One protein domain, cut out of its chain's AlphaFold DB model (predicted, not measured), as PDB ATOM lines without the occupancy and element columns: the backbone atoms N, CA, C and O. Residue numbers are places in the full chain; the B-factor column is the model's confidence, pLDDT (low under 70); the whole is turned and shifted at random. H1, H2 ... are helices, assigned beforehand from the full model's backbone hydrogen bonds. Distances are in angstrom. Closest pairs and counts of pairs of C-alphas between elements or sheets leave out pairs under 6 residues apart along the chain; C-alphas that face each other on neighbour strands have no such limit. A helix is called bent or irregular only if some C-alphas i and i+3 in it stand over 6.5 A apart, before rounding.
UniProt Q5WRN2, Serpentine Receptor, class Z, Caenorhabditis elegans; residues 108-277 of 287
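What this domain is: This is residues 108 to 277 of the 287 residues of the protein "Serpentine Receptor, class Z" of Caenorhabditis elegans (UniProt Q5WRN2). A rod of five helices has the longest, H3, running along much of its length, with H1 crossing it at a steep tilt; H2 packs on H1 and H3a on one side, and on the other side H4a packs on H3, with H5 folded back on H4. The helices mostly cross, and residues 213 to 218 stick out near one end. The printed part has 170 residues, with five named helices in the order H1, H2, H3, H4, H5 along the chain and no named strand; the class is all helix. It is only just loose, close to compact, with a radius of gyration of the C-alphas of 18.8 A and spans of 65 by 31 by 23 A.

Where its parts are: By hydrogen bonds, H3, residues 172 to 210, H4, 217 to 250, and H5, 253 to 277, are each one helix, but bent: C-alphas 200 and 203 are 6.7 A apart, 239 and 242 7.0 A, 266 and 269 6.8 A. Their arms are H3a, 172 to 200, 39.8 A; H3b, 203 to 210, 10.8 A; H4a, 217 to 239, 32.9 A; H4b, 242 to 250, 12.7 A; H5a, 253 to 266, 20.6 A; and H5b, 269 to 277, 12.2 A. H3a is irregular, C-alphas 195 and 198 being 6.7 A apart, with a kink of 40 degrees near residue 194. H1, residues 108 to 128, is 29.9 A long and begins at C-alpha 108 (69.065, -49.810, 398.705). H2, residues 136 to 166, is 44.9 A long. H5b ends at C-alpha 277 (80.749, -34.013, 407.181).

How they stand to each other: H3a touches H1 with residues 189 to 200 alone, at a steep tilt of 51 degrees; their closest C-alphas, Phe 117 and Thr 197, are 5.1 A apart. H2 and H3a form a hairpin at 24 degrees, closest at C-alphas 165 and 175, 7.3 A. H3a touches H4a, closest at C-alphas 198 and 230, 5.1 A. H4b and H5a form a hairpin, closest at C-alphas 247 and 256, 5.0 A. H4a touches H5b, closest at C-alphas 229 and 275, 5.6 A. H2 is apart from H4a and H5a. Every O i to N i+4 pair is within hydrogen-bond range in H1, H3b, H4a, H4b, H5a and H5b; in H2 24 of 27 are, in H3a 21 of 25.

The domain as a whole: The C-alphas farthest apart, Gln 168 and His 213, are 65.3 A apart. The printed part has no cut and no long link. Mean pLDDT of the printed part is 92.5, and no printed residue is under 70.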
ATOM      1  N   ILE A 108      68.075 -50.906 398.713       92.82
ATOM      2  CA  ILE A 108      69.065 -49.810 398.705       92.82
ATOM      3  C   ILE A 108      70.186 -50.061 399.707       92.82
ATOM      4  O   ILE A 108      71.365 -49.882 399.394       92.82
ATOM      5  N   GLN A 109      69.835 -50.516 400.901       94.59
ATOM      6  CA  GLN A 109      70.801 -50.860 401.926       94.59
ATOM      7  C   GLN A 109      71.728 -51.999 401.470       94.59
ATOM      8  O   GLN A 109      72.948 -51.891 401.612       94.59
ATOM      9  N   GLN A 110      71.183 -53.079 400.896       94.80
ATOM     10  CA  GLN A 110      72.000 -54.181 400.368       94.80
ATOM     11  C   GLN A 110      72.973 -53.696 399.290       94.80
ATOM     12  O   GLN A 110      74.147 -54.077 399.296       94.80
ATOM     13  N   ILE A 111      72.514 -52.811 398.400       94.83
ATOM     14  CA  ILE A 111      73.349 -52.173 397.378       94.83
ATOM     15  C   ILE A 111      74.509 -51.402 398.019       94.83
ATOM     16  O   ILE A 111      75.645 -51.529 397.561       94.83
ATOM     17  N   ILE A 112      74.247 -50.621 399.070       94.91
ATOM     18  CA  ILE A 112      75.268 -49.828 399.768       94.91
ATOM     19  C   ILE A 112      76.307 -50.736 400.436       94.91
ATOM     20  O   ILE A 112      77.504 -50.516 400.248       94.91
ATOM     21  N   HIS A 113      75.881 -51.786 401.142       95.66
ATOM     22  CA  HIS A 113      76.800 -52.728 401.796       95.66
ATOM     23  C   HIS A 113      77.688 -53.457 400.789       95.66
ATOM     24  O   HIS A 113      78.903 -53.536 400.972       95.66
ATOM     25  N   ILE A 114      77.106 -53.926 399.683       96.37
ATOM     26  CA  ILE A 114      77.860 -54.572 398.605       96.37
ATOM     27  C   ILE A 114      78.820 -53.585 397.940       96.37
ATOM     28  O   ILE A 114      79.969 -53.938 397.686       96.37
ATOM     29  N   LEU A 115      78.392 -52.345 397.682       96.02
ATOM     30  CA  LEU A 115      79.252 -51.318 397.098       96.02
ATOM     31  C   LEU A 115      80.459 -51.026 397.998       96.02
ATOM     32  O   LEU A 115      81.585 -50.999 397.500       96.02
ATOM     33  N   LEU A 116      80.249 -50.847 399.306       96.56
ATOM     34  CA  LEU A 116      81.326 -50.607 400.271       96.56
ATOM     35  C   LEU A 116      82.293 -51.794 400.348       96.56
ATOM     36  O   LEU A 116      83.509 -51.601 400.296       96.56
ATOM     37  N   PHE A 117      81.765 -53.018 400.395       97.52
ATOM     38  CA  PHE A 117      82.571 -54.235 400.425       97.52
ATOM     39  C   PHE A 117      83.409 -54.410 399.151       97.52
ATOM     40  O   PHE A 117      84.621 -54.626 399.215       97.52
ATOM     41  N   LEU A 118      82.797 -54.247 397.973       96.22
ATOM     42  CA  LEU A 118      83.499 -54.322 396.691       96.22
ATOM     43  C   LEU A 118      84.565 -53.233 396.559       96.22
ATOM     44  O   LEU A 118      85.631 -53.479 395.999       96.22
ATOM     45  N   LEU A 119      84.303 -52.039 397.088       95.39
ATOM     46  CA  LEU A 119      85.269 -50.947 397.099       95.39
ATOM     47  C   LEU A 119      86.449 -51.247 398.031       95.39
ATOM     48  O   LEU A 119      87.590 -50.965 397.668       95.39
ATOM     49  N   ALA A 120      86.208 -51.873 399.187       95.94
ATOM     50  CA  ALA A 120      87.264 -52.356 400.074       95.94
ATOM     51  C   ALA A 120      88.139 -53.421 399.390       95.94
ATOM     52  O   ALA A 120      89.368 -53.326 399.422       95.94
ATOM     53  N   ILE A 121      87.530 -54.383 398.689       95.52
ATOM     54  CA  ILE A 121      88.259 -55.396 397.909       95.52
ATOM     55  C   ILE A 121      89.054 -54.750 396.771       95.52
ATOM     56  O   ILE A 121      90.252 -54.978 396.648       95.52
ATOM     57  N   ALA A 122      88.430 -53.907 395.948       94.21
ATOM     58  CA  ALA A 122      89.111 -53.281 394.819       94.21
ATOM     59  C   ALA A 122      90.293 -52.413 395.272       94.21
ATOM     60  O   ALA A 122      91.350 -52.421 394.640       94.21
ATOM     61  N   ASN A 123      90.137 -51.696 396.388       92.50
ATOM     62  CA  ASN A 123      91.213 -50.896 396.958       92.50
ATOM     63  C   ASN A 123      92.307 -51.776 397.569       92.50
ATOM     64  O   ASN A 123      93.479 -51.532 397.302       92.50
ATOM     65  N   SER A 124      91.965 -52.824 398.321       93.54
ATOM     66  CA  SER A 124      92.972 -53.753 398.857       93.54
ATOM     67  C   SER A 124      93.776 -54.422 397.746       93.54
ATOM     68  O   SER A 124      94.999 -54.400 397.803       93.54
ATOM     69  N   ILE A 125      93.132 -54.882 396.670       93.02
ATOM     70  CA  ILE A 125      93.808 -55.403 395.473       93.02
ATOM     71  C   ILE A 125      94.721 -54.338 394.849       93.02
ATOM     72  O   ILE A 125      95.886 -54.612 394.563       93.02
ATOM     73  N   LYS A 126      94.225 -53.110 394.658       91.46
ATOM     74  CA  LYS A 126      95.007 -52.010 394.073       91.46
ATOM     75  C   LYS A 126      96.270 -51.699 394.883       91.46
ATOM     76  O   LYS A 126      97.319 -51.495 394.280       91.46
ATOM     77  N   TYR A 127      96.187 -51.657 396.214       89.70
ATOM     78  CA  TYR A 127      97.318 -51.280 397.073       89.70
ATOM     79  C   TYR A 127      98.241 -52.446 397.428       89.70
ATOM     80  O   TYR A 127      99.449 -52.241 397.505       89.70
ATOM     81  N   LEU A 128      97.711 -53.657 397.612       89.45
ATOM     82  CA  LEU A 128      98.517 -54.835 397.951       89.45
ATOM     83  C   LEU A 128      99.189 -55.451 396.720       89.45
ATOM     84  O   LEU A 128     100.318 -55.914 396.822       89.45
ATOM     85  N   LEU A 129      98.526 -55.435 395.556       90.09
ATOM     86  CA  LEU A 129      99.055 -56.014 394.311       90.09
ATOM     87  C   LEU A 129      99.545 -54.958 393.309       90.09
ATOM     88  O   LEU A 129      99.992 -55.307 392.219       90.09
ATOM     89  N   THR A 130      99.477 -53.665 393.643       86.38
ATOM     90  CA  THR A 130      99.914 -52.543 392.781       86.38
ATOM     91  C   THR A 130      99.282 -52.521 391.378       86.38
ATOM     92  O   THR A 130      99.847 -51.979 390.426       86.38
ATOM     93  N   LEU A 131      98.080 -53.089 391.227       86.34
ATOM     94  CA  LEU A 131      97.388 -53.155 389.939       86.34
ATOM     95  C   LEU A 131      96.821 -51.782 389.539       86.34
ATOM     96  O   LEU A 131      96.040 -51.163 390.268       86.34
ATOM     97  N   LYS A 132      97.188 -51.305 388.343       82.36
ATOM     98  CA  LYS A 132      96.708 -50.032 387.785       82.36
ATOM     99  C   LYS A 132      95.275 -50.170 387.257       82.36
ATOM    100  O   LYS A 132      95.067 -50.491 386.094       82.36
ATOM    101  N   PHE A 133      94.286 -49.858 388.093       77.83
ATOM    102  CA  PHE A 133      92.893 -49.683 387.662       77.83
ATOM    103  C   PHE A 133      92.541 -48.192 387.566       77.83
ATOM    104  O   PHE A 133      92.165 -47.583 388.567       77.83
ATOM    105  N   SER A 134      92.652 -47.593 386.376       72.37
ATOM    106  CA  SER A 134      92.280 -46.182 386.152       72.37
ATOM    107  C   SER A 134      90.767 -45.934 386.239       72.37
ATOM    108  O   SER A 134      90.359 -44.846 386.624       72.37
ATOM    109  N   ASN A 135      89.934 -46.955 385.992       81.72
ATOM    110  CA  ASN A 135      88.466 -46.837 385.936       81.72
ATOM    111  C   ASN A 135      87.724 -47.699 386.977       81.72
ATOM    112  O   ASN A 135      86.576 -48.093 386.748       81.72
ATOM    113  N   SER A 136      88.348 -48.020 388.119       85.57
ATOM    114  CA  SER A 136      87.756 -48.960 389.088       85.57
ATOM    115  C   SER A 136      86.375 -48.522 389.585       85.57
ATOM    116  O   SER A 136      85.476 -49.348 389.671       85.57
ATOM    117  N   GLN A 137      86.153 -47.232 389.847       88.45
ATOM    118  CA  GLN A 137      84.892 -46.753 390.432       88.45
ATOM    119  C   GLN A 137      83.698 -46.874 389.482       88.45
ATOM    120  O   GLN A 137      82.639 -47.358 389.877       88.45
ATOM    121  N   ILE A 138      83.866 -46.465 388.221       91.01
ATOM    122  CA  ILE A 138      82.808 -46.558 387.204       91.01
ATOM    123  C   ILE A 138      82.486 -48.030 386.930       91.01
ATOM    124  O   ILE A 138      81.317 -48.405 386.842       91.01
ATOM    125  N   PHE A 139      83.519 -48.876 386.849       92.14
ATOM    126  CA  PHE A 139      83.344 -50.316 386.704       92.14
ATOM    127  C   PHE A 139      82.561 -50.914 387.880       92.14
ATOM    128  O   PHE A 139      81.590 -51.632 387.655       92.14
ATOM    129  N   LEU A 140      82.927 -50.566 389.117       93.19
ATOM    130  CA  LEU A 140      82.241 -51.031 390.323       93.19
ATOM    131  C   LEU A 140      80.781 -50.580 390.370       93.19
ATOM    132  O   LEU A 140      79.910 -51.396 390.645       93.19
ATOM    133  N   LEU A 141      80.479 -49.323 390.036       92.95
ATOM    134  CA  LEU A 141      79.095 -48.841 389.982       92.95
ATOM    135  C   LEU A 141      78.271 -49.580 388.918       92.95
ATOM    136  O   LEU A 141      77.112 -49.918 389.156       92.95
ATOM    137  N   ASN A 142      78.861 -49.883 387.762       93.96
ATOM    138  CA  ASN A 142      78.197 -50.680 386.729       93.96
ATOM    139  C   ASN A 142      78.010 -52.146 387.153       93.96
ATOM    140  O   ASN A 142      76.979 -52.741 386.841       93.96
ATOM    141  N   LEU A 143      78.967 -52.719 387.885       93.95
ATOM    142  CA  LEU A 143      78.844 -54.051 388.479       93.95
ATOM    143  C   LEU A 143      77.711 -54.081 389.511       93.95
ATOM    144  O   LEU A 143      76.866 -54.969 389.460       93.95
ATOM    145  N   VAL A 144      77.638 -53.077 390.383       92.95
ATOM    146  CA  VAL A 144      76.582 -52.943 391.393       92.95
ATOM    147  C   VAL A 144      75.201 -52.803 390.750       92.95
ATOM    148  O   VAL A 144      74.261 -53.444 391.208       92.95
ATOM    149  N   LYS A 145      75.064 -52.071 389.635       93.42
ATOM    150  CA  LYS A 145      73.801 -52.026 388.869       93.42
ATOM    151  C   LYS A 145      73.359 -53.408 388.374       93.42
ATOM    152  O   LYS A 145      72.172 -53.708 388.419       93.42
ATOM    153  N   LYS A 146      74.295 -54.251 387.916       94.84
ATOM    154  CA  LYS A 146      73.993 -55.635 387.503       94.84
ATOM    155  C   LYS A 146      73.634 -56.511 388.704       94.84
ATOM    156  O   LYS A 146      72.662 -57.255 388.643       94.84
ATOM    157  N   LEU A 147      74.382 -56.385 389.801       94.03
ATOM    158  CA  LEU A 147      74.106 -57.102 391.047       94.03
ATOM    159  C   LEU A 147      72.752 -56.712 391.642       94.03
ATOM    160  O   LEU A 147      72.088 -57.572 392.199       94.03
ATOM    161  N   ASN A 148      72.297 -55.471 391.461       93.45
ATOM    162  CA  ASN A 148      70.974 -55.043 391.910       93.45
ATOM    163  C   ASN A 148      69.847 -55.905 391.315       93.45
ATOM    164  O   ASN A 148      68.941 -56.319 392.029       93.45
ATOM    165  N   VAL A 149      69.934 -56.258 390.027       95.35
ATOM    166  CA  VAL A 149      68.954 -57.160 389.398       95.35
ATOM    167  C   VAL A 149      68.955 -58.527 390.087       95.35
ATOM    168  O   VAL A 149      67.890 -59.069 390.371       95.35
ATOM    169  N   VAL A 150      70.138 -59.051 390.425       95.24
ATOM    170  CA  VAL A 150      70.280 -60.320 391.157       95.24
ATOM    171  C   VAL A 150      69.676 -60.212 392.563       95.24
ATOM    172  O   VAL A 150      68.902 -61.084 392.955       95.24
ATOM    173  N   LEU A 151      69.961 -59.128 393.293       95.19
ATOM    174  CA  LEU A 151      69.443 -58.879 394.645       95.19
ATOM    175  C   LEU A 151      67.921 -58.770 394.688       95.19
ATOM    176  O   LEU A 151      67.303 -59.313 395.595       95.19
ATOM    177  N   ILE A 152      67.321 -58.113 393.700       95.76
ATOM    178  CA  ILE A 152      65.866 -58.023 393.579       95.76
ATOM    179  C   ILE A 152      65.290 -59.393 393.203       95.76
ATOM    180  O   ILE A 152      64.305 -59.848 393.783       95.76
ATOM    181  N   SER A 153      65.919 -60.091 392.250       95.08
ATOM    182  CA  SER A 153      65.428 -61.389 391.778       95.08
ATOM    183  C   SER A 153      65.424 -62.467 392.864       95.08
ATOM    184  O   SER A 153      64.506 -63.283 392.874       95.08
ATOM    185  N   LYS A 154      66.385 -62.459 393.806       94.85
ATOM    186  CA  LYS A 154      66.408 -63.439 394.909       94.85
ATOM    187  C   LYS A 154      65.193 -63.312 395.832       94.85
ATOM    188  O   LYS A 154      64.667 -64.331 396.268       94.85
ATOM    189  N   ASP A 155      64.723 -62.093 396.084       92.52
ATOM    190  CA  ASP A 155      63.611 -61.845 397.003       92.52
ATOM    191  C   ASP A 155      62.282 -62.187 396.325       92.52
ATOM    192  O   ASP A 155      61.419 -62.828 396.922       92.52
ATOM    193  N   PHE A 156      62.150 -61.874 395.031       93.05
ATOM    194  CA  PHE A 156      61.016 -62.339 394.230       93.05
ATOM    195  C   PHE A 156      60.975 -63.862 394.096       93.05
ATOM    196  O   PHE A 156      59.895 -64.446 394.180       93.05
ATOM    197  N   LEU A 157      62.127 -64.517 393.924       92.88
ATOM    198  CA  LEU A 157      62.213 -65.975 393.888       92.88
ATOM    199  C   LEU A 157      61.741 -66.573 395.217       92.88
ATOM    200  O   LEU A 157      60.965 -67.524 395.203       92.88
ATOM    201  N   LEU A 158      62.126 -65.988 396.354       91.59
ATOM    202  CA  LEU A 158      61.631 -66.406 397.666       91.59
ATOM    203  C   LEU A 158      60.108 -66.261 397.780       91.59
ATOM    204  O   LEU A 158      59.433 -67.211 398.167       91.59
ATOM    205  N   LEU A 159      59.559 -65.093 397.428       90.92
ATOM    206  CA  LEU A 159      58.111 -64.857 397.468       90.92
ATOM    207  C   LEU A 159      57.357 -65.850 396.576       90.92
ATOM    208  O   LEU A 159      56.327 -66.390 396.982       90.92
ATOM    209  N   PHE A 160      57.895 -66.134 395.391       92.98
ATOM    210  CA  PHE A 160      57.340 -67.123 394.473       92.98
ATOM    211  C   PHE A 160      57.373 -68.540 395.061       92.98
ATOM    212  O   PHE A 160      56.375 -69.254 394.986       92.98
ATOM    213  N   LEU A 161      58.470 -68.940 395.713       91.11
ATOM    214  CA  LEU A 161      58.558 -70.228 396.408       91.11
ATOM    215  C   LEU A 161      57.557 -70.331 397.568       91.11
ATOM    216  O   LEU A 161      56.894 -71.358 397.712       91.11
ATOM    217  N   CYS A 162      57.400 -69.269 398.362       90.21
ATOM    218  CA  CYS A 162      56.397 -69.206 399.427       90.21
ATOM    219  C   CYS A 162      54.971 -69.340 398.871       90.21
ATOM    220  O   CYS A 162      54.149 -70.059 399.440       90.21
ATOM    221  N   TYR A 163      54.687 -68.700 397.735       91.98
ATOM    222  CA  TYR A 163      53.406 -68.827 397.042       91.98
ATOM    223  C   TYR A 163      53.160 -70.258 396.539       91.98
ATOM    224  O   TYR A 163      52.100 -70.822 396.805       91.98
ATOM    225  N   LEU A 164      54.142 -70.892 395.891       93.13
ATOM    226  CA  LEU A 164      54.022 -72.283 395.439       93.13
ATOM    227  C   LEU A 164      53.800 -73.257 396.603       93.13
ATOM    228  O   LEU A 164      53.021 -74.203 396.476       93.13
ATOM    229  N   ASN A 165      54.430 -73.008 397.752       91.62
ATOM    230  CA  ASN A 165      54.180 -73.783 398.961       91.62
ATOM    231  C   ASN A 165      52.750 -73.606 399.493       91.62
ATOM    232  O   ASN A 165      52.146 -74.572 399.945       91.62
ATOM    233  N   SER A 166      52.177 -72.401 399.397       92.33
ATOM    234  CA  SER A 166      50.783 -72.160 399.807       92.33
ATOM    235  C   SER A 166      49.763 -72.957 398.981       92.33
ATOM    236  O   SER A 166      48.689 -73.279 399.481       92.33
ATOM    237  N   ILE A 167      50.127 -73.346 397.752       95.16
ATOM    238  CA  ILE A 167      49.329 -74.210 396.864       95.16
ATOM    239  C   ILE A 167      49.727 -75.696 397.027       95.16
ATOM    240  O   ILE A 167      49.290 -76.552 396.267       95.16
ATOM    241  N   GLN A 168      50.549 -76.032 398.030       93.19
ATOM    242  CA  GLN A 168      51.025 -77.393 398.317       93.19
ATOM    243  C   GLN A 168      51.807 -78.042 397.160       93.19
ATOM    244  O   GLN A 168      51.854 -79.264 397.038       93.19
ATOM    245  N   TYR A 169      52.450 -77.239 396.304       93.45
ATOM    246  CA  TYR A 169      53.238 -77.765 395.185       93.45
ATOM    247  C   TYR A 169      54.571 -78.389 395.635       93.45
ATOM    248  O   TYR A 169      55.078 -79.315 395.006       93.45
ATOM    249  N   PHE A 170      55.149 -77.885 396.729       89.86
ATOM    250  CA  PHE A 170      56.409 -78.365 397.295       89.86
ATOM    251  C   PHE A 170      56.186 -79.100 398.616       89.86
ATOM    252  O   PHE A 170      55.345 -78.715 399.420       89.86
ATOM    253  N   SER A 171      57.001 -80.127 398.870       92.72
ATOM    254  CA  SER A 171      57.090 -80.751 400.192       92.72
ATOM    255  C   SER A 171      57.689 -79.776 401.211       92.72
ATOM    256  O   SER A 171      58.698 -79.129 400.904       92.72
ATOM    257  N   GLU A 172      57.162 -79.766 402.435       92.70
ATOM    258  CA  GLU A 172      57.596 -78.882 403.530       92.70
ATOM    259  C   GLU A 172      59.118 -78.923 403.776       92.70
ATOM    260  O   GLU A 172      59.751 -77.876 403.921       92.70
ATOM    261  N   ASN A 173      59.739 -80.108 403.702       94.61
ATOM    262  CA  ASN A 173      61.186 -80.285 403.893       94.61
ATOM    263  C   ASN A 173      62.035 -79.495 402.875       94.61
ATOM    264  O   ASN A 173      63.052 -78.895 403.230       94.61
ATOM    265  N   ASN A 174      61.616 -79.470 401.605       92.45
ATOM    266  CA  ASN A 174      62.339 -78.760 400.545       92.45
ATOM    267  C   ASN A 174      62.230 -77.244 400.729       92.45
ATOM    268  O   ASN A 174      63.219 -76.530 400.559       92.45
ATOM    269  N   LEU A 175      61.049 -76.752 401.123       91.44
ATOM    270  CA  LEU A 175      60.859 -75.338 401.435       91.44
ATOM    271  C   LEU A 175      61.719 -74.920 402.628       91.44
ATOM    272  O   LEU A 175      62.389 -73.895 402.556       91.44
ATOM    273  N   GLN A 176      61.738 -75.712 403.703       92.10
ATOM    274  CA  GLN A 176      62.538 -75.406 404.887       92.10
ATOM    275  C   GLN A 176      64.033 -75.322 404.549       92.10
ATOM    276  O   GLN A 176      64.715 -74.403 405.006       92.10
ATOM    277  N   SER A 177      64.537 -76.221 403.696       93.27
ATOM    278  CA  SER A 177      65.918 -76.152 403.207       93.27
ATOM    279  C   SER A 177      66.172 -74.875 402.392       93.27
ATOM    280  O   SER A 177      67.129 -74.153 402.671       93.27
ATOM    281  N   LEU A 178      65.292 -74.521 401.450       92.08
ATOM    282  CA  LEU A 178      65.420 -73.294 400.648       92.08
ATOM    283  C   LEU A 178      65.356 -72.020 401.502       92.08
ATOM    284  O   LEU A 178      66.181 -71.121 401.324       92.08
ATOM    285  N   LEU A 179      64.433 -71.967 402.465       91.39
ATOM    286  CA  LEU A 179      64.351 -70.887 403.445       91.39
ATOM    287  C   LEU A 179      65.649 -70.796 404.247       91.39
ATOM    288  O   LEU A 179      66.181 -69.703 404.398       91.39
ATOM    289  N   SER A 180      66.219 -71.920 404.691       92.01
ATOM    290  CA  SER A 180      67.490 -71.912 405.423       92.01
ATOM    291  C   SER A 180      68.648 -71.337 404.593       92.01
ATOM    292  O   SER A 180      69.403 -70.507 405.100       92.01
ATOM    293  N   TYR A 181      68.747 -71.669 403.298       93.93
ATOM    294  CA  TYR A 181      69.750 -71.079 402.403       93.93
ATOM    295  C   TYR A 181      69.547 -69.576 402.213       93.93
ATOM    296  O   TYR A 181      70.517 -68.816 402.250       93.93
ATOM    297  N   TYR A 182      68.298 -69.134 402.049       92.08
ATOM    298  CA  TYR A 182      67.975 -67.713 401.964       92.08
ATOM    299  C   TYR A 182      68.357 -66.968 403.251       92.08
ATOM    300  O   TYR A 182      68.989 -65.914 403.189       92.08
ATOM    301  N   MET A 183      68.046 -67.543 404.417       90.23
ATOM    302  CA  MET A 183      68.415 -66.989 405.720       90.23
ATOM    303  C   MET A 183      69.932 -66.834 405.860       90.23
ATOM    304  O   MET A 183      70.401 -65.769 406.259       90.23
ATOM    305  N   ILE A 184      70.704 -67.859 405.483       92.96
ATOM    306  CA  ILE A 184      72.174 -67.816 405.495       92.96
ATOM    307  C   ILE A 184      72.690 -66.712 404.567       92.96
ATOM    308  O   ILE A 184      73.545 -65.921 404.968       92.96
ATOM    309  N   LEU A 185      72.158 -66.624 403.344       93.70
ATOM    310  CA  LEU A 185      72.546 -65.598 402.377       93.70
ATOM    311  C   LEU A 185      72.243 -64.189 402.898       93.70
ATOM    312  O   LEU A 185      73.075 -63.293 402.766       93.70
ATOM    313  N   LEU A 186      71.087 -63.984 403.528       91.30
ATOM    314  CA  LEU A 186      70.732 -62.685 404.084       91.30
ATOM    315  C   LEU A 186      71.612 -62.321 405.285       91.30
ATOM    316  O   LEU A 186      72.109 -61.196 405.338       91.30
ATOM    317  N   LEU A 187      71.870 -63.252 406.211       91.61
ATOM    318  CA  LEU A 187      72.805 -63.032 407.323       91.61
ATOM    319  C   LEU A 187      74.204 -62.676 406.806       91.61
ATOM    320  O   LEU A 187      74.846 -61.754 407.315       91.61
ATOM    321  N   PHE A 188      74.659 -63.351 405.751       94.73
ATOM    322  CA  PHE A 188      75.926 -63.034 405.105       94.73
ATOM    323  C   PHE A 188      75.942 -61.601 404.550       94.73
ATOM    324  O   PHE A 188      76.852 -60.831 404.859       94.73
ATOM    325  N   LEU A 189      74.915 -61.212 403.787       94.39
ATOM    326  CA  LEU A 189      74.825 -59.881 403.180       94.39
ATOM    327  C   LEU A 189      74.669 -58.748 404.208       94.39
ATOM    328  O   LEU A 189      75.250 -57.682 404.019       94.39
ATOM    329  N   ASN A 190      73.902 -58.958 405.282       92.65
ATOM    330  CA  ASN A 190      73.519 -57.891 406.214       92.65
ATOM    331  C   ASN A 190      74.348 -57.827 407.503       92.65
ATOM    332  O   ASN A 190      74.322 -56.784 408.163       92.65
ATOM    333  N   ILE A 191      75.057 -58.898 407.874       92.81
ATOM    334  CA  ILE A 191      75.914 -58.948 409.069       92.81
ATOM    335  C   ILE A 191      77.372 -59.144 408.661       92.81
ATOM    336  O   ILE A 191      78.212 -58.294 408.947       92.81
ATOM    337  N   VAL A 192      77.680 -60.239 407.961       95.43
ATOM    338  CA  VAL A 192      79.074 -60.637 407.702       95.43
ATOM    339  C   VAL A 192      79.793 -59.627 406.804       95.43
ATOM    340  O   VAL A 192      80.872 -59.157 407.163       95.43
ATOM    341  N   LEU A 193      79.196 -59.243 405.670       96.80
ATOM    342  CA  LEU A 193      79.800 -58.276 404.745       96.80
ATOM    343  C   LEU A 193      80.080 -56.906 405.409       96.80
ATOM    344  O   LEU A 193      81.226 -56.443 405.341       96.80
ATOM    345  N   PRO A 194      79.107 -56.261 406.090       96.67
ATOM    346  CA  PRO A 194      79.338 -55.036 406.854       96.67
ATOM    347  C   PRO A 194      80.469 -55.114 407.883       96.67
ATOM    348  O   PRO A 194      81.257 -54.177 407.977       96.67
ATOM    349  N   LEU A 195      80.582 -56.222 408.626       96.41
ATOM    350  CA  LEU A 195      81.624 -56.399 409.643       96.41
ATOM    351  C   LEU A 195      83.015 -56.621 409.028       96.41
ATOM    352  O   LEU A 195      84.010 -56.117 409.547       96.41
ATOM    353  N   LEU A 196      83.100 -57.337 407.904       97.59
ATOM    354  CA  LEU A 196      84.366 -57.586 407.206       97.59
ATOM    355  C   LEU A 196      84.907 -56.348 406.484       97.59
ATOM    356  O   LEU A 196      86.121 -56.185 406.366       97.59
ATOM    357  N   THR A 197      84.026 -55.474 405.997       98.13
ATOM    358  CA  THR A 197      84.405 -54.309 405.184       98.13
ATOM    359  C   THR A 197      85.464 -53.414 405.853       98.13
ATOM    360  O   THR A 197      86.513 -53.213 405.234       98.13
ATOM    361  N   PRO A 198      85.283 -52.900 407.089       97.86
ATOM    362  CA  PRO A 198      86.306 -52.075 407.728       97.86
ATOM    363  C   PRO A 198      87.592 -52.858 408.011       97.86
ATOM    364  O   PRO A 198      88.672 -52.290 407.873       97.86
ATOM    365  N   LEU A 199      87.513 -54.158 408.328       97.33
ATOM    366  CA  LEU A 199      88.693 -54.997 408.576       97.33
ATOM    367  C   LEU A 199      89.585 -55.112 407.334       97.33
ATOM    368  O   LEU A 199      90.802 -54.960 407.432       97.33
ATOM    369  N   ILE A 200      88.981 -55.304 406.157       96.89
ATOM    370  CA  ILE A 200      89.687 -55.307 404.865       96.89
ATOM    371  C   ILE A 200      90.275 -53.920 404.564       96.89
ATOM    372  O   ILE A 200      91.334 -53.802 403.947       96.89
ATOM    373  N   TYR A 201      89.602 -52.857 405.004       95.71
ATOM    374  CA  TYR A 201      89.981 -51.482 404.700       95.71
ATOM    375  C   TYR A 201      91.093 -50.923 405.613       95.71
ATOM    376  O   TYR A 201      91.855 -50.058 405.182       95.71
ATOM    377  N   ILE A 202      91.254 -51.424 406.843       96.74
ATOM    378  CA  ILE A 202      92.337 -51.017 407.764       96.74
ATOM    379  C   ILE A 202      93.732 -51.057 407.107       96.74
ATOM    380  O   ILE A 202      94.408 -50.023 407.118       96.74
ATOM    381  N   PRO A 203      94.198 -52.172 406.500       95.32
ATOM    382  CA  PRO A 203      95.522 -52.210 405.876       95.32
ATOM    383  C   PRO A 203      95.641 -51.235 404.699       95.32
ATOM    384  O   PRO A 203      96.693 -50.621 404.521       95.32
ATOM    385  N   VAL A 204      94.555 -51.024 403.944       94.57
ATOM    386  CA  VAL A 204      94.506 -50.019 402.871       94.57
ATOM    387  C   VAL A 204      94.797 -48.631 403.435       94.57
ATOM    388  O   VAL A 204      95.641 -47.925 402.895       94.57
ATOM    389  N   MET A 205      94.163 -48.265 404.552       95.35
ATOM    390  CA  MET A 205      94.364 -46.961 405.192       95.35
ATOM    391  C   MET A 205      95.768 -46.757 405.755       95.35
ATOM    392  O   MET A 205      96.287 -45.642 405.731       95.35
ATOM    393  N   ILE A 206      96.399 -47.815 406.263       95.73
ATOM    394  CA  ILE A 206      97.780 -47.736 406.752       95.73
ATOM    395  C   ILE A 206      98.730 -47.430 405.584       95.73
ATOM    396  O   ILE A 206      99.579 -46.543 405.691       95.73
ATOM    397  N   VAL A 207      98.561 -48.120 404.449       94.42
ATOM    398  CA  VAL A 207      99.401 -47.931 403.256       94.42
ATOM    399  C   VAL A 207      99.171 -46.562 402.612       94.42
ATOM    400  O   VAL A 207     100.143 -45.876 402.290       94.42
ATOM    401  N   THR A 208      97.918 -46.122 402.461       92.82
ATOM    402  CA  THR A 208      97.604 -44.813 401.859       92.82
ATOM    403  C   THR A 208      98.165 -43.656 402.675       92.82
ATOM    404  O   THR A 208      98.703 -42.714 402.099       92.82
ATOM    405  N   ARG A 209      98.106 -43.733 404.013       93.91
ATOM    406  CA  ARG A 209      98.683 -42.713 404.901       93.91
ATOM    407  C   ARG A 209     100.202 -42.659 404.806       93.91
ATOM    408  O   ARG A 209     100.762 -41.568 404.694       93.91
ATOM    409  N   LYS A 210     100.860 -43.824 404.789       95.12
ATOM    410  CA  LYS A 210     102.319 -43.919 404.631       95.12
ATOM    411  C   LYS A 210     102.794 -43.317 403.302       95.12
ATOM    412  O   LYS A 210     103.834 -42.670 403.271       95.12
ATOM    413  N   ASN A 211     102.008 -43.477 402.237       92.52
ATOM    414  CA  ASN A 211     102.330 -42.993 400.892       92.52
ATOM    415  C   ASN A 211     101.563 -41.716 400.507       92.52
ATOM    416  O   ASN A 211     101.396 -41.427 399.322       92.52
ATOM    417  N   SER A 212     101.093 -40.939 401.485       91.93
ATOM    418  CA  SER A 212     100.230 -39.769 401.254       91.93
ATOM    419  C   SER A 212     100.827 -38.746 400.278       91.93
ATOM    420  O   SER A 212     100.101 -38.199 399.455       91.93
ATOM    421  N   HIS A 213     102.150 -38.556 400.277       91.77
ATOM    422  CA  HIS A 213     102.841 -37.648 399.352       91.77
ATOM    423  C   HIS A 213     102.710 -38.025 397.863       91.77
ATOM    424  O   HIS A 213     102.920 -37.175 397.004       91.77
ATOM    425  N   GLN A 214     102.391 -39.283 397.542       87.56
ATOM    426  CA  GLN A 214     102.266 -39.767 396.160       87.56
ATOM    427  C   GLN A 214     100.840 -39.654 395.608       87.56
ATOM    428  O   GLN A 214     100.625 -39.823 394.407       87.56
ATOM    429  N   HIS A 215      99.855 -39.406 396.471       86.95
ATOM    430  CA  HIS A 215      98.448 -39.392 396.096       86.95
ATOM    431  C   HIS A 215      97.911 -37.966 396.034       86.95
ATOM    432  O   HIS A 215      98.278 -37.104 396.828       86.95
ATOM    433  N   SER A 216      96.994 -37.715 395.097       89.92
ATOM    434  CA  SER A 216      96.244 -36.464 395.107       89.92
ATOM    435  C   SER A 216      95.395 -36.379 396.380       89.92
ATOM    436  O   SER A 216      94.864 -37.387 396.856       89.92
ATOM    437  N   GLN A 217      95.222 -35.166 396.910       90.15
ATOM    438  CA  GLN A 217      94.369 -34.903 398.081       90.15
ATOM    439  C   GLN A 217      92.954 -35.477 397.897       90.15
ATOM    440  O   GLN A 217      92.384 -36.070 398.807       90.15
ATOM    441  N   GLN A 218      92.442 -35.402 396.669       89.46
ATOM    442  CA  GLN A 218      91.177 -35.987 396.233       89.46
ATOM    443  C   GLN A 218      91.079 -37.507 396.451       89.46
ATOM    444  O   GLN A 218      90.053 -38.012 396.906       89.46
ATOM    445  N   HIS A 219      92.141 -38.256 396.141       89.05
ATOM    446  CA  HIS A 219      92.150 -39.700 396.358       89.05
ATOM    447  C   HIS A 219      92.189 -40.052 397.845       89.05
ATOM    448  O   HIS A 219      91.490 -40.976 398.261       89.05
ATOM    449  N   ILE A 220      92.970 -39.315 398.639       91.98
ATOM    450  CA  ILE A 220      93.049 -39.509 400.093       91.98
ATOM    451  C   ILE A 220      91.675 -39.268 400.727       91.98
ATOM    452  O   ILE A 220      91.195 -40.126 401.465       91.98
ATOM    453  N   TYR A 221      91.010 -38.172 400.353       93.21
ATOM    454  CA  TYR A 221      89.664 -37.828 400.812       93.21
ATOM    455  C   TYR A 221      88.660 -38.965 400.590       93.21
ATOM    456  O   TYR A 221      87.990 -39.404 401.525       93.21
ATOM    457  N   LEU A 222      88.592 -39.507 399.369       93.85
ATOM    458  CA  LEU A 222      87.653 -40.585 399.065       93.85
ATOM    459  C   LEU A 222      87.955 -41.858 399.872       93.85
ATOM    460  O   LEU A 222      87.031 -42.568 400.273       93.85
ATOM    461  N   HIS A 223      89.235 -42.159 400.111       94.36
ATOM    462  CA  HIS A 223      89.613 -43.312 400.922       94.36
ATOM    463  C   HIS A 223      89.189 -43.152 402.383       94.36
ATOM    464  O   HIS A 223      88.614 -44.074 402.962       94.36
ATOM    465  N   GLU A 224      89.410 -41.973 402.959       95.32
ATOM    466  CA  GLU A 224      88.979 -41.659 404.321       95.32
ATOM    467  C   GLU A 224      87.458 -41.696 404.470       95.32
ATOM    468  O   GLU A 224      86.956 -42.253 405.448       95.32
ATOM    469  N   TYR A 225      86.735 -41.179 403.477       96.35
ATOM    470  CA  TYR A 225      85.278 -41.189 403.444       96.35
ATOM    471  C   TYR A 225      84.714 -42.614 403.481       96.35
ATOM    472  O   TYR A 225      83.932 -42.952 404.370       96.35
ATOM    473  N   VAL A 226      85.173 -43.488 402.581       96.04
ATOM    474  CA  VAL A 226      84.715 -44.887 402.504       96.04
ATOM    475  C   VAL A 226      85.120 -45.680 403.745       96.04
ATOM    476  O   VAL A 226      84.327 -46.465 404.267       96.04
ATOM    477  N   PHE A 227      86.343 -45.471 404.242       97.06
ATOM    478  CA  PHE A 227      86.800 -46.105 405.473       97.06
ATOM    479  C   PHE A 227      85.878 -45.752 406.635       97.06
ATOM    480  O   PHE A 227      85.358 -46.635 407.318       97.06
ATOM    481  N   PHE A 228      85.632 -44.462 406.839       97.84
ATOM    482  CA  PHE A 228      84.838 -44.015 407.966       97.84
ATOM    483  C   PHE A 228      83.362 -44.418 407.829       97.84
ATOM    484  O   PHE A 228      82.761 -44.794 408.833       97.84
ATOM    485  N   GLN A 229      82.810 -44.472 406.610       97.82
ATOM    486  CA  GLN A 229      81.514 -45.113 406.358       97.82
ATOM    487  C   GLN A 229      81.498 -46.567 406.828       97.82
ATOM    488  O   GLN A 229      80.608 -46.944 407.582       97.82
ATOM    489  N   SER A 230      82.491 -47.373 406.447       97.74
ATOM    490  CA  SER A 230      82.547 -48.784 406.854       97.74
ATOM    491  C   SER A 230      82.674 -48.968 408.372       97.74
ATOM    492  O   SER A 230      82.029 -49.845 408.947       97.74
ATOM    493  N   CYS A 231      83.434 -48.100 409.049       98.19
ATOM    494  CA  CYS A 231      83.530 -48.093 410.508       98.19
ATOM    495  C   CYS A 231      82.201 -47.719 411.170       98.19
ATOM    496  O   CYS A 231      81.810 -48.356 412.146       98.19
ATOM    497  N   LEU A 232      81.503 -46.706 410.649       98.25
ATOM    498  CA  LEU A 232      80.195 -46.314 411.160       98.25
ATOM    499  C   LEU A 232      79.155 -47.413 410.933       98.25
ATOM    500  O   LEU A 232      78.425 -47.731 411.862       98.25
ATOM    501  N   VAL A 233      79.124 -48.048 409.757       97.57
ATOM    502  CA  VAL A 233      78.255 -49.208 409.494       97.57
ATOM    503  C   VAL A 233      78.471 -50.291 410.555       97.57
ATOM    504  O   VAL A 233      77.506 -50.739 411.168       97.57
ATOM    505  N   MET A 234      79.723 -50.677 410.819       97.16
ATOM    506  CA  MET A 234      80.044 -51.654 411.865       97.16
ATOM    507  C   MET A 234      79.561 -51.195 413.247       97.16
ATOM    508  O   MET A 234      78.960 -51.980 413.974       97.16
ATOM    509  N   PHE A 235      79.777 -49.926 413.601       97.41
ATOM    510  CA  PHE A 235      79.325 -49.364 414.874       97.41
ATOM    511  C   PHE A 235      77.799 -49.434 415.031       97.41
ATOM    512  O   PHE A 235      77.314 -49.979 416.020       97.41
ATOM    513  N   PHE A 236      77.031 -48.955 414.048       97.27
ATOM    514  CA  PHE A 236      75.568 -48.997 414.112       97.27
ATOM    515  C   PHE A 236      75.033 -50.432 414.124       97.27
ATOM    516  O   PHE A 236      74.073 -50.703 414.835       97.27
ATOM    517  N   LYS A 237      75.683 -51.374 413.425       95.38
ATOM    518  CA  LYS A 237      75.335 -52.804 413.493       95.38
ATOM    519  C   LYS A 237      75.516 -53.384 414.891       95.38
ATOM    520  O   LYS A 237      74.678 -54.162 415.327       95.38
ATOM    521  N   LEU A 238      76.574 -53.002 415.605       94.81
ATOM    522  CA  LEU A 238      76.779 -53.440 416.988       94.81
ATOM    523  C   LEU A 238      75.714 -52.868 417.932       94.81
ATOM    524  O   LEU A 238      75.285 -53.570 418.841       94.81
ATOM    525  N   VAL A 239      75.254 -51.634 417.695       95.26
ATOM    526  CA  VAL A 239      74.170 -51.021 418.481       95.26
ATOM    527  C   VAL A 239      72.820 -51.692 418.215       95.26
ATOM    528  O   VAL A 239      72.031 -51.847 419.138       95.26
ATOM    529  N   THR A 240      72.548 -52.113 416.977       94.22
ATOM    530  CA  THR A 240      71.265 -52.735 416.593       94.22
ATOM    531  C   THR A 240      71.218 -54.244 416.819       94.22
ATOM    532  O   THR A 240      70.137 -54.833 416.814       94.22
ATOM    533  N   LEU A 241      72.368 -54.882 417.050       92.20
ATOM    534  CA  LEU A 241      72.468 -56.325 417.252       92.20
ATOM    535  C   LEU A 241      71.622 -56.847 418.432       92.20
ATOM    536  O   LEU A 241      70.950 -57.857 418.234       92.20
ATOM    537  N   PRO A 242      71.577 -56.206 419.620       92.63
ATOM    538  CA  PRO A 242      70.752 -56.690 420.729       92.63
ATOM    539  C   PRO A 242      69.256 -56.708 420.398       92.63
ATOM    540  O   PRO A 242      68.590 -57.700 420.677       92.63
ATOM    541  N   TYR A 243      68.752 -55.662 419.731       90.04
ATOM    542  CA  TYR A 243      67.369 -55.602 419.243       90.04
ATOM    543  C   TYR A 243      67.041 -56.747 418.277       90.04
ATOM    544  O   TYR A 243      65.966 -57.345 418.312       90.04
ATOM    545  N   PHE A 244      67.986 -57.065 417.391       89.83
ATOM    546  CA  PHE A 244      67.831 -58.166 416.451       89.83
ATOM    547  C   PHE A 244      67.807 -59.528 417.160       89.83
ATOM    548  O   PHE A 244      66.963 -60.364 416.837       89.83
ATOM    549  N   LEU A 245      68.701 -59.740 418.132       90.51
ATOM    550  CA  LEU A 245      68.783 -60.987 418.895       90.51
ATOM    551  C   LEU A 245      67.524 -61.227 419.736       90.51
ATOM    552  O   LEU A 245      66.991 -62.330 419.691       90.51
ATOM    553  N   SER A 246      66.983 -60.203 420.404       90.02
ATOM    554  CA  SER A 246      65.716 -60.350 421.137       90.02
ATOM    555  C   SER A 246      64.568 -60.730 420.196       90.02
ATOM    556  O   SER A 246      63.779 -61.623 420.490       90.02
ATOM    557  N   ASN A 247      64.495 -60.122 419.007       87.13
ATOM    558  CA  ASN A 247      63.450 -60.445 418.032       87.13
ATOM    559  C   ASN A 247      63.578 -61.853 417.432       87.13
ATOM    560  O   ASN A 247      62.574 -62.392 416.967       87.13
ATOM    561  N   LEU A 248      64.782 -62.435 417.409       87.04
ATOM    562  CA  LEU A 248      64.993 -63.821 416.986       87.04
ATOM    563  C   LEU A 248      64.471 -64.836 418.008       87.04
ATOM    564  O   LEU A 248      64.040 -65.910 417.602       87.04
ATOM    565  N   GLU A 249      64.517 -64.516 419.302       84.72
ATOM    566  CA  GLU A 249      64.032 -65.407 420.362       84.72
ATOM    567  C   GLU A 249      62.502 -65.426 420.438       84.72
ATOM    568  O   GLU A 249      61.903 -66.490 420.588       84.72
ATOM    569  N   TYR A 250      61.861 -64.259 420.300       80.42
ATOM    570  CA  TYR A 250      60.409 -64.135 420.457       80.42
ATOM    571  C   TYR A 250      59.599 -64.456 419.197       80.42
ATOM    572  O   TYR A 250      58.449 -64.880 419.312       80.42
ATOM    573  N   ASN A 251      60.149 -64.230 417.999       74.00
ATOM    574  CA  ASN A 251      59.362 -64.233 416.767       74.00
ATOM    575  C   ASN A 251      59.953 -65.099 415.643       74.00
ATOM    576  O   ASN A 251      61.085 -65.574 415.691       74.00
ATOM    577  N   CYS A 252      59.164 -65.265 414.573       79.39
ATOM    578  CA  CYS A 252      59.612 -65.875 413.325       79.39
ATOM    579  C   CYS A 252      60.824 -65.120 412.756       79.39
ATOM    580  O   CYS A 252      60.873 -63.891 412.765       79.39
ATOM    581  N   ALA A 253      61.783 -65.841 412.180       77.97
ATOM    582  CA  ALA A 253      63.003 -65.247 411.637       77.97
ATOM    583  C   ALA A 253      62.748 -64.161 410.562       77.97
ATOM    584  O   ALA A 253      63.595 -63.305 410.320       77.97
ATOM    585  N   SER A 254      61.562 -64.144 409.947       74.89
ATOM    586  CA  SER A 254      61.134 -63.091 409.023       74.89
ATOM    587  C   SER A 254      60.922 -61.730 409.697       74.89
ATOM    588  O   SER A 254      61.287 -60.699 409.129       74.89
ATOM    589  N   THR A 255      60.363 -61.685 410.909       79.77
ATOM    590  CA  THR A 255      60.103 -60.418 411.610       79.77
ATOM    591  C   THR A 255      61.387 -59.825 412.171       79.77
ATOM    592  O   THR A 255      61.561 -58.608 412.130       79.77
ATOM    593  N   SER A 256      62.321 -60.661 412.643       84.04
ATOM    594  CA  SER A 256      63.635 -60.182 413.087       84.04
ATOM    595  C   SER A 256      64.420 -59.566 411.924       84.04
ATOM    596  O   SER A 256      65.012 -58.499 412.075       84.04
ATOM    597  N   MET A 257      64.339 -60.144 410.725       81.71
ATOM    598  CA  MET A 257      64.918 -59.557 409.512       81.71
ATOM    599  C   MET A 257      64.298 -58.215 409.135       81.71
ATOM    600  O   MET A 257      65.026 -57.275 408.811       81.71
ATOM    601  N   LEU A 258      62.968 -58.111 409.202       83.04
ATOM    602  CA  LEU A 258      62.275 -56.851 408.954       83.04
ATOM    603  C   LEU A 258      62.755 -55.788 409.949       83.04
ATOM    604  O   LEU A 258      63.128 -54.690 409.542       83.04
ATOM    605  N   SER A 259      62.865 -56.147 411.229       87.62
ATOM    606  CA  SER A 259      63.362 -55.255 412.280       87.62
ATOM    607  C   SER A 259      64.795 -54.758 412.018       87.62
ATOM    608  O   SER A 259      65.083 -53.572 412.180       87.62
ATOM    609  N   MET A 260      65.672 -55.633 411.512       89.92
ATOM    610  CA  MET A 260      67.038 -55.276 411.129       89.92
ATOM    611  C   MET A 260      67.052 -54.296 409.955       89.92
ATOM    612  O   MET A 260      67.755 -53.289 410.004       89.92
ATOM    613  N   SER A 261      66.243 -54.566 408.925       89.14
ATOM    614  CA  SER A 261      66.141 -53.679 407.766       89.14
ATOM    615  C   SER A 261      65.638 -52.292 408.161       89.14
ATOM    616  O   SER A 261      66.228 -51.307 407.737       89.14
ATOM    617  N   LEU A 262      64.638 -52.196 409.047       89.29
ATOM    618  CA  LEU A 262      64.141 -50.920 409.574       89.29
ATOM    619  C   LEU A 262      65.231 -50.134 410.313       89.29
ATOM    620  O   LEU A 262      65.370 -48.928 410.113       89.29
ATOM    621  N   ALA A 263      66.040 -50.808 411.130       93.43
ATOM    622  CA  ALA A 263      67.149 -50.161 411.823       93.43
ATOM    623  C   ALA A 263      68.207 -49.617 410.842       93.43
ATOM    624  O   ALA A 263      68.757 -48.526 411.018       93.43
ATOM    625  N   ASP A 264      68.471 -50.352 409.765       94.02
ATOM    626  CA  ASP A 264      69.384 -49.926 408.709       94.02
ATOM    627  C   ASP A 264      68.825 -48.769 407.863       94.02
ATOM    628  O   ASP A 264      69.583 -47.876 407.477       94.02
ATOM    629  N   VAL A 265      67.509 -48.741 407.616       91.39
ATOM    630  CA  VAL A 265      66.815 -47.631 406.938       91.39
ATOM    631  C   VAL A 265      67.081 -46.309 407.664       91.39
ATOM    632  O   VAL A 265      67.413 -45.304 407.035       91.39
ATOM    633  N   VAL A 266      66.997 -46.320 408.996       92.23
ATOM    634  CA  VAL A 266      67.233 -45.140 409.842       92.23
ATOM    635  C   VAL A 266      68.708 -44.734 409.864       92.23
ATOM    636  O   VAL A 266      69.040 -43.552 409.753       92.23
ATOM    637  N   THR A 267      69.610 -45.703 410.012       96.25
ATOM    638  CA  THR A 267      71.037 -45.428 410.241       96.25
ATOM    639  C   THR A 267      71.808 -45.117 408.958       96.25
ATOM    640  O   THR A 267      72.778 -44.364 409.006       96.25
ATOM    641  N   THR A 268      71.383 -45.617 407.794       96.55
ATOM    642  CA  THR A 268      72.124 -45.451 406.530       96.55
ATOM    643  C   THR A 268      72.307 -43.984 406.106       96.55
ATOM    644  O   THR A 268      73.449 -43.594 405.843       96.55
ATOM    645  N   PRO A 269      71.263 -43.128 406.071       97.31
ATOM    646  CA  PRO A 269      71.444 -41.712 405.747       97.31
ATOM    647  C   PRO A 269      72.378 -41.013 406.736       97.31
ATOM    648  O   PRO A 269      73.280 -40.290 406.318       97.31
ATOM    649  N   LEU A 270      72.232 -41.312 408.031       97.81
ATOM    650  CA  LEU A 270      73.066 -40.752 409.091       97.81
ATOM    651  C   LEU A 270      74.541 -41.141 408.920       97.81
ATOM    652  O   LEU A 270      75.423 -40.292 409.037       97.81
ATOM    653  N   ILE A 271      74.823 -42.407 408.595       98.39
ATOM    654  CA  ILE A 271      76.175 -42.901 408.307       98.39
ATOM    655  C   ILE A 271      76.806 -42.106 407.163       98.39
ATOM    656  O   ILE A 271      77.951 -41.657 407.272       98.39
ATOM    657  N   ILE A 272      76.065 -41.911 406.068       98.38
ATOM    658  CA  ILE A 272      76.540 -41.163 404.900       98.38
ATOM    659  C   ILE A 272      76.802 -39.697 405.269       98.38
ATOM    660  O   ILE A 272      77.845 -39.150 404.919       98.38
ATOM    661  N   GLN A 273      75.899 -39.066 406.014       98.32
ATOM    662  CA  GLN A 273      76.028 -37.666 406.410       98.32
ATOM    663  C   GLN A 273      77.194 -37.428 407.368       98.32
ATOM    664  O   GLN A 273      78.021 -36.551 407.121       98.32
ATOM    665  N   LEU A 274      77.288 -38.214 408.445       98.29
ATOM    666  CA  LEU A 274      78.355 -38.091 409.439       98.29
ATOM    667  C   LEU A 274      79.723 -38.316 408.808       98.29
ATOM    668  O   LEU A 274      80.678 -37.607 409.125       98.29
ATOM    669  N   SER A 275      79.817 -39.291 407.905       98.06
ATOM    670  CA  SER A 275      81.069 -39.559 407.210       98.06
ATOM    671  C   SER A 275      81.479 -38.459 406.257       98.06
ATOM    672  O   SER A 275      82.637 -38.047 406.271       98.06
ATOM    673  N   TYR A 276      80.525 -37.932 405.501       97.98
ATOM    674  CA  TYR A 276      80.770 -36.832 404.589       97.98
ATOM    675  C   TYR A 276      81.186 -35.561 405.332       97.98
ATOM    676  O   TYR A 276      82.190 -34.937 404.994       97.98
ATOM    677  N   LEU A 277      80.447 -35.195 406.384       97.57
ATOM    678  CA  LEU A 277      80.749 -34.013 407.181       97.57
ATOM    679  C   LEU A 277      82.115 -34.140 407.843       97.57
ATOM    680  O   LEU A 277      82.917 -33.220 407.722       97.57
TER     681      LEU A 277